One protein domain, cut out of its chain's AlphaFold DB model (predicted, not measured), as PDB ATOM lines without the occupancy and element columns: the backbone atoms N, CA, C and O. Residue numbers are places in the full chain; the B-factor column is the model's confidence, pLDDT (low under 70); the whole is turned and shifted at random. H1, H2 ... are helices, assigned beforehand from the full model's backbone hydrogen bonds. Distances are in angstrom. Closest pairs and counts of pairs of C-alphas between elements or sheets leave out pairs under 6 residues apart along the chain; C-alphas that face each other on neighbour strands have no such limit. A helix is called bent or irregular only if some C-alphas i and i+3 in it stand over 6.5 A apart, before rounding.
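What this domain is: This is residues 2 to 65 of the 68 residues of the protein "Serine palmitoyltransferase, small subunit A" of Sinocyclocheilus rhinocerous (UniProt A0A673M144). Two helices form an open L: H1 is the shorter limb, the much longer H2 is the other, and a short loop turns the corner between them. The limbs do not fold back on each other, and H2 bends towards its far end. The printed part has 64 residues with two named helices, H1 then H2, and no named strand; its class is all helix. It is extended, with a radius of gyration of the C-alphas of 18.8 A, and flat, spanning 52 by 33 by 17 A.

How they stand to each other: Start with H1, residues 2 to 20, which touches no helix. A short link of 7 residues takes you to H2, residues 28 to 63. By its hydrogen bonds H2 was assigned as one helix, but it is bent: C-alphas 51 and 54 are 6.8 A apart. Read it as two arms, H2a, residues 28 to 51, and H2b, residues 54 to 63. Their lines stand at a steep tilt of 37 degrees, only just past shallow. H1 is apart from H2a and from H2b, with no C-alphas within 8 A. Every O i to N i+4 pair is within hydrogen-bond range in H1, H2a and H2b.

Where its parts are: Find C-alpha 2 at (-6.215, 21.768, 4.540); from there H1 runs 27.1 A to C-alpha 20 at (-27.329, 18.866, 21.323). H2a covers 34.4 A from Pro 28 to Val 51. H2b covers 14.1 A and ends at C-alpha 63, (-12.244, 48.699, 46.831).

The domain as a whole: The C-alphas of Glu 27 and Glu 65 are the two farthest apart, at 55.3 A. Residues 2 to 14, which belong to H1, stand free; so do residues 36 to 65, of which 36 to 63 belong to H2. The printed part has no cut and no long link. Its mean pLDDT is 95.5, and no printed residue is under 70.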
ATOM      1  N   ALA A   2      -5.793  21.063   3.314       81.44
ATOM      2  CA  ALA A   2      -6.215  21.768   4.540       81.44
ATOM      3  C   ALA A   2      -7.632  22.399   4.548       81.44
ATOM      4  O   ALA A   2      -8.335  22.305   5.549       81.44
ATOM      5  N   LEU A   3      -8.084  23.020   3.448       88.69
ATOM      6  CA  LEU A   3      -9.410  23.662   3.397       88.69
ATOM      7  C   LEU A   3     -10.568  22.650   3.516       88.69
ATOM      8  O   LEU A   3     -11.588  22.940   4.135       88.69
ATOM      9  N   GLY A   4     -10.405  21.456   2.935       92.62
ATOM     10  CA  GLY A   4     -11.421  20.401   2.985       92.62
ATOM     11  C   GLY A   4     -11.563  19.809   4.386       92.62
ATOM     12  O   GLY A   4     -12.678  19.576   4.850       92.62
ATOM     13  N   ASP A   5     -10.441  19.647   5.087       92.94
ATOM     14  CA  ASP A   5     -10.422  19.154   6.465       92.94
ATOM     15  C   ASP A   5     -11.065  20.163   7.428       92.94
ATOM     16  O   ASP A   5     -11.901  19.786   8.252       92.94
ATOM     17  N   ALA A   6     -10.766  21.457   7.256       95.12
ATOM     18  CA  ALA A   6     -11.393  22.530   8.026       95.12
ATOM     19  C   ALA A   6     -12.914  22.591   7.799       95.12
ATOM     20  O   ALA A   6     -13.679  22.710   8.757       95.12
ATOM     21  N   TRP A   7     -13.371  22.448   6.549       95.56
ATOM     22  CA  TRP A   7     -14.803  22.421   6.236       95.56
ATOM     23  C   TRP A   7     -15.514  21.227   6.879       95.56
ATOM     24  O   TRP A   7     -16.619  21.363   7.411       95.56
ATOM     25  N   LYS A   8     -14.868  20.055   6.872       95.88
ATOM     26  CA  LYS A   8     -15.387  18.848   7.519       95.88
ATOM     27  C   LYS A   8     -15.518  19.034   9.030       95.88
ATOM     28  O   LYS A   8     -16.547  18.668   9.591       95.88
ATOM     29  N   GLN A   9     -14.514  19.628   9.676       95.81
ATOM     30  CA  GLN A   9     -14.576  19.946  11.104       95.81
ATOM     31  C   GLN A   9     -15.687  20.954  11.412       95.81
ATOM     32  O   GLN A   9     -16.495  20.705  12.301       95.81
ATOM     33  N   LEU A  10     -15.783  22.046  10.648       96.00
ATOM     34  CA  LEU A  10     -16.831  23.052  10.836       96.00
ATOM     35  C   LEU A  10     -18.235  22.452  10.673       96.00
ATOM     36  O   LEU A  10     -19.111  22.679  11.506       96.00
ATOM     37  N   SER A  11     -18.428  21.630   9.640       95.38
ATOM     38  CA  SER A  11     -19.693  20.927   9.394       95.38
ATOM     39  C   SER A  11     -20.041  19.970  10.538       95.38
ATOM     40  O   SER A  11     -21.202  19.868  10.927       95.38
ATOM     41  N   TRP A  12     -19.040  19.296  11.111       97.62
ATOM     42  CA  TRP A  12     -19.233  18.421  12.266       97.62
ATOM     43  C   TRP A  12     -19.652  19.199  13.520       97.62
ATOM     44  O   TRP A  12     -20.594  18.786  14.193       97.62
ATOM     45  N   PHE A  13     -19.022  20.345  13.803       97.56
ATOM     46  CA  PHE A  13     -19.428  21.207  14.920       97.56
ATOM     47  C   PHE A  13     -20.854  21.731  14.751       97.56
ATOM     48  O   PHE A  13     -21.632  21.710  15.703       97.56
ATOM     49  N   TYR A  14     -21.223  22.144  13.536       95.31
ATOM     50  CA  TYR A  14     -22.586  22.574  13.240       95.31
ATOM     51  C   TYR A  14     -23.602  21.439  13.441       95.31
ATOM     52  O   TYR A  14     -24.661  21.647  14.029       95.31
ATOM     53  N   TYR A  15     -23.263  20.215  13.028       96.25
ATOM     54  CA  TYR A  15     -24.122  19.053  13.246       96.25
ATOM     55  C   TYR A  15     -24.281  18.709  14.736       96.25
ATOM     56  O   TYR A  15     -25.395  18.468  15.194       96.25
ATOM     57  N   GLN A  16     -23.193  18.748  15.513       97.88
ATOM     58  CA  GLN A  16     -23.253  18.572  16.968       97.88
ATOM     59  C   GLN A  16     -24.127  19.638  17.632       97.88
ATOM     60  O   GLN A  16     -24.963  19.300  18.466       97.88
ATOM     61  N   TYR A  17     -23.991  20.901  17.225       96.25
ATOM     62  CA  TYR A  17     -24.856  21.983  17.690       96.25
ATOM     63  C   TYR A  17     -26.338  21.664  17.454       96.25
ATOM     64  O   TYR A  17     -27.126  21.735  18.399       96.25
ATOM     65  N   LEU A  18     -26.706  21.244  16.236       96.25
ATOM     66  CA  LEU A  18     -28.089  20.890  15.900       96.25
ATOM     67  C   LEU A  18     -28.622  19.710  16.722       96.25
ATOM     68  O   LEU A  18     -29.793  19.706  17.092       96.25
ATOM     69  N   LEU A  19     -27.784  18.710  17.005       97.31
ATOM     70  CA  LEU A  19     -28.184  17.549  17.798       97.31
ATOM     71  C   LEU A  19     -28.339  17.884  19.284       97.31
ATOM     72  O   LEU A  19     -29.353  17.543  19.880       97.31
ATOM     73  N   VAL A  20     -27.355  18.562  19.880       97.44
ATOM     74  CA  VAL A  20     -27.329  18.866  21.323       97.44
ATOM     75  C   VAL A  20     -28.461  19.809  21.722       97.44
ATOM     76  O   VAL A  20     -29.020  19.684  22.808       97.44
ATOM     77  N   THR A  21     -28.819  20.742  20.842       94.81
ATOM     78  CA  THR A  21     -29.936  21.676  21.055       94.81
ATOM     79  C   THR A  21     -31.280  21.126  20.571       94.81
ATOM     80  O   THR A  21     -32.287  21.823  20.660       94.81
ATOM     81  N   SER A  22     -31.309  19.895  20.044       95.62
ATOM     82  CA  SER A  22     -32.475  19.259  19.413       95.62
ATOM     83  C   SER A  22     -33.065  20.026  18.217       95.62
ATOM     84  O   SER A  22     -34.148  19.692  17.742       95.62
ATOM     85  N   LEU A  23     -32.338  21.010  17.673       95.69
ATOM     86  CA  LEU A  23     -32.731  21.786  16.495       95.69
ATOM     87  C   LEU A  23     -32.838  20.938  15.226       95.69
ATOM     88  O   LEU A  23     -33.518  21.333  14.287       95.69
ATOM     89  N   TYR A  24     -32.190  19.770  15.184       95.69
ATOM     90  CA  TYR A  24     -32.206  18.906  14.002       95.69
ATOM     91  C   TYR A  24     -33.615  18.415  13.607       95.69
ATOM     92  O   TYR A  24     -33.811  18.032  12.456       95.69
ATOM     93  N   MET A  25     -34.568  18.383  14.549       96.19
ATOM     94  CA  MET A  25     -35.941  17.921  14.309       96.19
ATOM     95  C   MET A  25     -36.857  19.004  13.722       96.19
ATOM     96  O   MET A  25     -37.958  18.680  13.282       96.19
ATOM     97  N   LEU A  26     -36.432  20.269  13.762       95.94
ATOM     98  CA  LEU A  26     -37.246  21.418  13.377       95.94
ATOM     99  C   LEU A  26     -37.167  21.682  11.871       95.94
ATOM    100  O   LEU A  26     -36.224  21.275  11.184       95.94
ATOM    101  N   GLU A  27     -38.149  22.416  11.358       97.06
ATOM    102  CA  GLU A  27     -38.122  22.863   9.971       97.06
ATOM    103  C   GLU A  27     -37.031  23.933   9.747       97.06
ATOM    104  O   GLU A  27     -36.687  24.696  10.657       97.06
ATOM    105  N   PRO A  28     -36.489  24.072   8.520       94.94
ATOM    106  CA  PRO A  28     -35.394  25.009   8.242       94.94
ATOM    107  C   PRO A  28     -35.690  26.469   8.620       94.94
ATOM    108  O   PRO A  28     -34.795  27.212   9.040       94.94
ATOM    109  N   TRP A  29     -36.948  26.897   8.479       97.19
ATOM    110  CA  TRP A  29     -37.358  28.255   8.834       97.19
ATOM    111  C   TRP A  29     -37.406  28.455  10.359       97.19
ATOM    112  O   TRP A  29     -36.966  29.499  10.843       97.19
ATOM    113  N   GLU A  30     -37.831  27.444  11.125       97.44
ATOM    114  CA  GLU A  30     -37.869  27.482  12.593       97.44
ATOM    115  C   GLU A  30     -36.455  27.537  13.185       97.44
ATOM    116  O   GLU A  30     -36.187  28.336  14.085       97.44
ATOM    117  N   ILE A  31     -35.519  26.761  12.622       97.06
ATOM    118  CA  ILE A  31     -34.093  26.805  12.991       97.06
ATOM    119  C   ILE A  31     -33.533  28.217  12.786       97.06
ATOM    120  O   ILE A  31     -32.777  28.722  13.617       97.06
ATOM    121  N   THR A  32     -33.920  28.882  11.694       96.25
ATOM    122  CA  THR A  32     -33.470  30.248  11.396       96.25
ATOM    123  C   THR A  32     -33.968  31.239  12.450       96.25
ATOM    124  O   THR A  32     -33.184  32.055  12.944       96.25
ATOM    125  N   ILE A  33     -35.237  31.133  12.857       97.75
ATOM    126  CA  ILE A  33     -35.802  31.963  13.931       97.75
ATOM    127  C   ILE A  33     -35.085  31.697  15.253       97.75
ATOM    128  O   ILE A  33     -34.634  32.648  15.895       97.75
ATOM    129  N   PHE A  34     -34.915  30.434  15.641       96.56
ATOM    130  CA  PHE A  34     -34.236  30.092  16.889       96.56
ATOM    131  C   PHE A  34     -32.791  30.610  16.923       96.56
ATOM    132  O   PHE A  34     -32.377  31.238  17.897       96.56
ATOM    133  N   ASN A  35     -32.038  30.430  15.835       96.06
ATOM    134  CA  ASN A  35     -30.672  30.938  15.729       96.06
ATOM    135  C   ASN A  35     -30.630  32.472  15.826       96.06
ATOM    136  O   ASN A  35     -29.754  33.015  16.497       96.06
ATOM    137  N   SER A  36     -31.586  33.177  15.211       97.69
ATOM    138  CA  SER A  36     -31.673  34.641  15.315       97.69
ATOM    139  C   SER A  36     -31.951  35.113  16.747       97.69
ATOM    140  O   SER A  36     -31.323  36.067  17.213       97.69
ATOM    141  N   LEU A  37     -32.824  34.408  17.474       97.56
ATOM    142  CA  LEU A  37     -33.095  34.665  18.885       97.56
ATOM    143  C   LEU A  37     -31.826  34.455  19.720       97.56
ATOM    144  O   LEU A  37     -31.456  35.333  20.497       97.56
ATOM    145  N   LEU A  38     -31.135  33.327  19.527       96.69
ATOM    146  CA  LEU A  38     -29.915  32.987  20.262       96.69
ATOM    147  C   LEU A  38     -28.825  34.041  20.044       96.69
ATOM    148  O   LEU A  38     -28.243  34.529  21.014       96.69
ATOM    149  N   ILE A  39     -28.597  34.445  18.791       97.88
ATOM    150  CA  ILE A  39     -27.645  35.510  18.449       97.88
ATOM    151  C   ILE A  39     -28.050  36.826  19.117       97.88
ATOM    152  O   ILE A  39     -27.194  37.513  19.667       97.88
ATOM    153  N   THR A  40     -29.340  37.164  19.119       98.31
ATOM    154  CA  THR A  40     -29.833  38.398  19.745       98.31
ATOM    155  C   THR A  40     -29.600  38.389  21.254       98.31
ATOM    156  O   THR A  40     -29.085  39.362  21.797       98.31
ATOM    157  N   VAL A  41     -29.910  37.286  21.938       98.06
ATOM    158  CA  VAL A  41     -29.676  37.144  23.385       98.06
ATOM    159  C   VAL A  41     -28.184  37.210  23.705       98.06
ATOM    160  O   VAL A  41     -27.790  37.933  24.620       98.06
ATOM    161  N   ALA A  42     -27.343  36.518  22.934       98.06
ATOM    162  CA  ALA A  42     -25.893  36.568  23.104       98.06
ATOM    163  C   ALA A  42     -25.347  37.986  22.878       98.06
ATOM    164  O   ALA A  42     -24.558  38.478  23.684       98.06
ATOM    165  N   ALA A  43     -25.807  38.676  21.831       98.25
ATOM    166  CA  ALA A  43     -25.433  40.057  21.550       98.25
ATOM    167  C   ALA A  43     -25.863  40.999  22.680       98.25
ATOM    168  O   ALA A  43     -25.075  41.843  23.097       98.25
ATOM    169  N   MET A  44     -27.073  40.828  23.217       98.19
ATOM    170  CA  MET A  44     -27.536  41.593  24.374       98.19
ATOM    171  C   MET A  44     -26.683  41.315  25.611       98.19
ATOM    172  O   MET A  44     -26.288  42.263  26.275       98.19
ATOM    173  N   ALA A  45     -26.333  40.059  25.898       97.69
ATOM    174  CA  ALA A  45     -25.469  39.711  27.028       97.69
ATOM    175  C   ALA A  45     -24.057  40.308  26.894       97.69
ATOM    176  O   ALA A  45     -23.496  40.814  27.864       97.69
ATOM    177  N   VAL A  46     -23.489  40.292  25.685       97.75
ATOM    178  CA  VAL A  46     -22.199  40.939  25.402       97.75
ATOM    179  C   VAL A  46     -22.317  42.454  25.533       97.75
ATOM    180  O   VAL A  46     -21.443  43.077  26.129       97.75
ATOM    181  N   TYR A  47     -23.394  43.052  25.023       97.62
ATOM    182  CA  TYR A  47     -23.638  44.488  25.114       97.62
ATOM    183  C   TYR A  47     -23.792  44.946  26.566       97.62
ATOM    184  O   TYR A  47     -23.124  45.889  26.983       97.62
ATOM    185  N   THR A  48     -24.619  44.264  27.358       96.69
ATOM    186  CA  THR A  48     -24.791  44.587  28.779       96.69
ATOM    187  C   THR A  48     -23.495  44.360  29.547       96.69
ATOM    188  O   THR A  48     -23.096  45.227  30.321       96.69
ATOM    189  N   GLY A  49     -22.781  43.264  29.280       96.12
ATOM    190  CA  GLY A  49     -21.443  43.036  29.816       96.12
ATOM    191  C   GLY A  49     -20.514  44.206  29.501       96.12
ATOM    192  O   GLY A  49     -19.967  44.816  30.406       96.12
ATOM    193  N   TYR A  50     -20.395  44.599  28.238       96.50
ATOM    194  CA  TYR A  50     -19.523  45.698  27.831       96.50
ATOM    195  C   TYR A  50     -19.908  47.051  28.455       96.50
ATOM    196  O   TYR A  50     -19.028  47.814  28.843       96.50
ATOM    197  N   VAL A  51     -21.204  47.352  28.573       97.25
ATOM    198  CA  VAL A  51     -21.685  48.634  29.113       97.25
ATOM    199  C   VAL A  51     -21.550  48.704  30.637       97.25
ATOM    200  O   VAL A  51     -21.095  49.721  31.158       97.25
ATOM    201  N   PHE A  52     -21.921  47.645  31.362       94.75
ATOM    202  CA  PHE A  52     -21.989  47.674  32.829       94.75
ATOM    203  C   PHE A  52     -20.702  47.180  33.508       94.75
ATOM    204  O   PHE A  52     -20.339  47.663  34.583       94.75
ATOM    205  N   MET A  53     -19.962  46.252  32.893       94.06
ATOM    206  CA  MET A  53     -18.762  45.661  33.498       94.06
ATOM    207  C   MET A  53     -17.645  46.677  33.801       94.06
ATOM    208  O   MET A  53     -17.058  46.545  34.871       94.06
ATOM    209  N   PRO A  54     -17.349  47.710  32.983       93.75
ATOM    210  CA  PRO A  54     -16.287  48.672  33.295       93.75
ATOM    211  C   PRO A  54     -16.520  49.420  34.609       93.75
ATOM    212  O   PRO A  54     -15.592  49.591  35.395       93.75
ATOM    213  N   GLN A  55     -17.767  49.818  34.879       92.88
ATOM    214  CA  GLN A  55     -18.130  50.483  36.133       92.88
ATOM    215  C   GLN A  55     -17.948  49.539  37.327       92.88
ATOM    216  O   GLN A  55     -17.380  49.935  38.344       92.88
ATOM    217  N   HIS A  56     -18.369  48.280  37.187       92.69
ATOM    218  CA  HIS A  56     -18.181  47.268  38.227       92.69
ATOM    219  C   HIS A  56     -16.702  46.944  38.467       92.69
ATOM    220  O   HIS A  56     -16.281  46.869  39.617       92.69
ATOM    221  N   ILE A  57     -15.900  46.815  37.407       94.12
ATOM    222  CA  ILE A  57     -14.453  46.594  37.508       94.12
ATOM    223  C   ILE A  57     -13.790  47.766  38.234       94.12
ATOM    224  O   ILE A  57     -13.025  47.532  39.161       94.12
ATOM    225  N   MET A  58     -14.102  49.014  37.873       93.50
ATOM    226  CA  MET A  58     -13.516  50.189  38.530       93.50
ATOM    227  C   MET A  58     -13.889  50.275  40.011       93.50
ATOM    228  O   MET A  58     -13.021  50.527  40.843       93.50
ATOM    229  N   ALA A  59     -15.147  49.991  40.362       92.94
ATOM    230  CA  ALA A  59     -15.574  49.935  41.759       92.94
ATOM    231  C   ALA A  59     -14.811  48.861  42.555       92.94
ATOM    232  O   ALA A  59     -14.396  49.106  43.686       92.94
ATOM    233  N   ILE A  60     -14.584  47.690  41.951       94.00
ATOM    234  CA  ILE A  60     -13.801  46.604  42.554       94.00
ATOM    235  C   ILE A  60     -12.329  47.011  42.714       94.00
ATOM    236  O   ILE A  60     -11.748  46.794  43.773       94.00
ATOM    237  N   LEU A  61     -11.721  47.623  41.695       94.81
ATOM    238  CA  LEU A  61     -10.324  48.066  41.746       94.81
ATOM    239  C   LEU A  61     -10.094  49.130  42.824       94.81
ATOM    240  O   LEU A  61      -9.088  49.059  43.529       94.81
ATOM    241  N   HIS A  62     -11.034  50.065  42.982       92.88
ATOM    242  CA  HIS A  62     -10.992  51.072  44.041       92.88
ATOM    243  C   HIS A  62     -11.196  50.447  45.433       92.88
ATOM    244  O   HIS A  62     -10.509  50.820  46.377       92.88
ATOM    245  N   TYR A  63     -12.079  49.447  45.573       92.38
ATOM    246  CA  TYR A  63     -12.244  48.699  46.831       92.38
ATOM    247  C   TYR A  63     -10.958  47.979  47.271       92.38
ATOM    248  O   TYR A  63     -10.683  47.891  48.463       92.38
ATOM    249  N   PHE A  64     -10.168  47.476  46.319       94.62
ATOM    250  CA  PHE A  64      -8.892  46.810  46.596       94.62
ATOM    251  C   PHE A  64      -7.681  47.758  46.636       94.62
ATOM    252  O   PHE A  64      -6.557  47.269  46.713       94.62
ATOM    253  N   GLU A  65      -7.886  49.078  46.554       88.00
ATOM    254  CA  GLU A  65      -6.818  50.096  46.529       88.00
ATOM    255  C   GLU A  65      -5.770  49.882  45.413       88.00
ATOM    256  O   GLU A  65      -4.647  50.380  45.479       88.00
TER     257      GLU A  65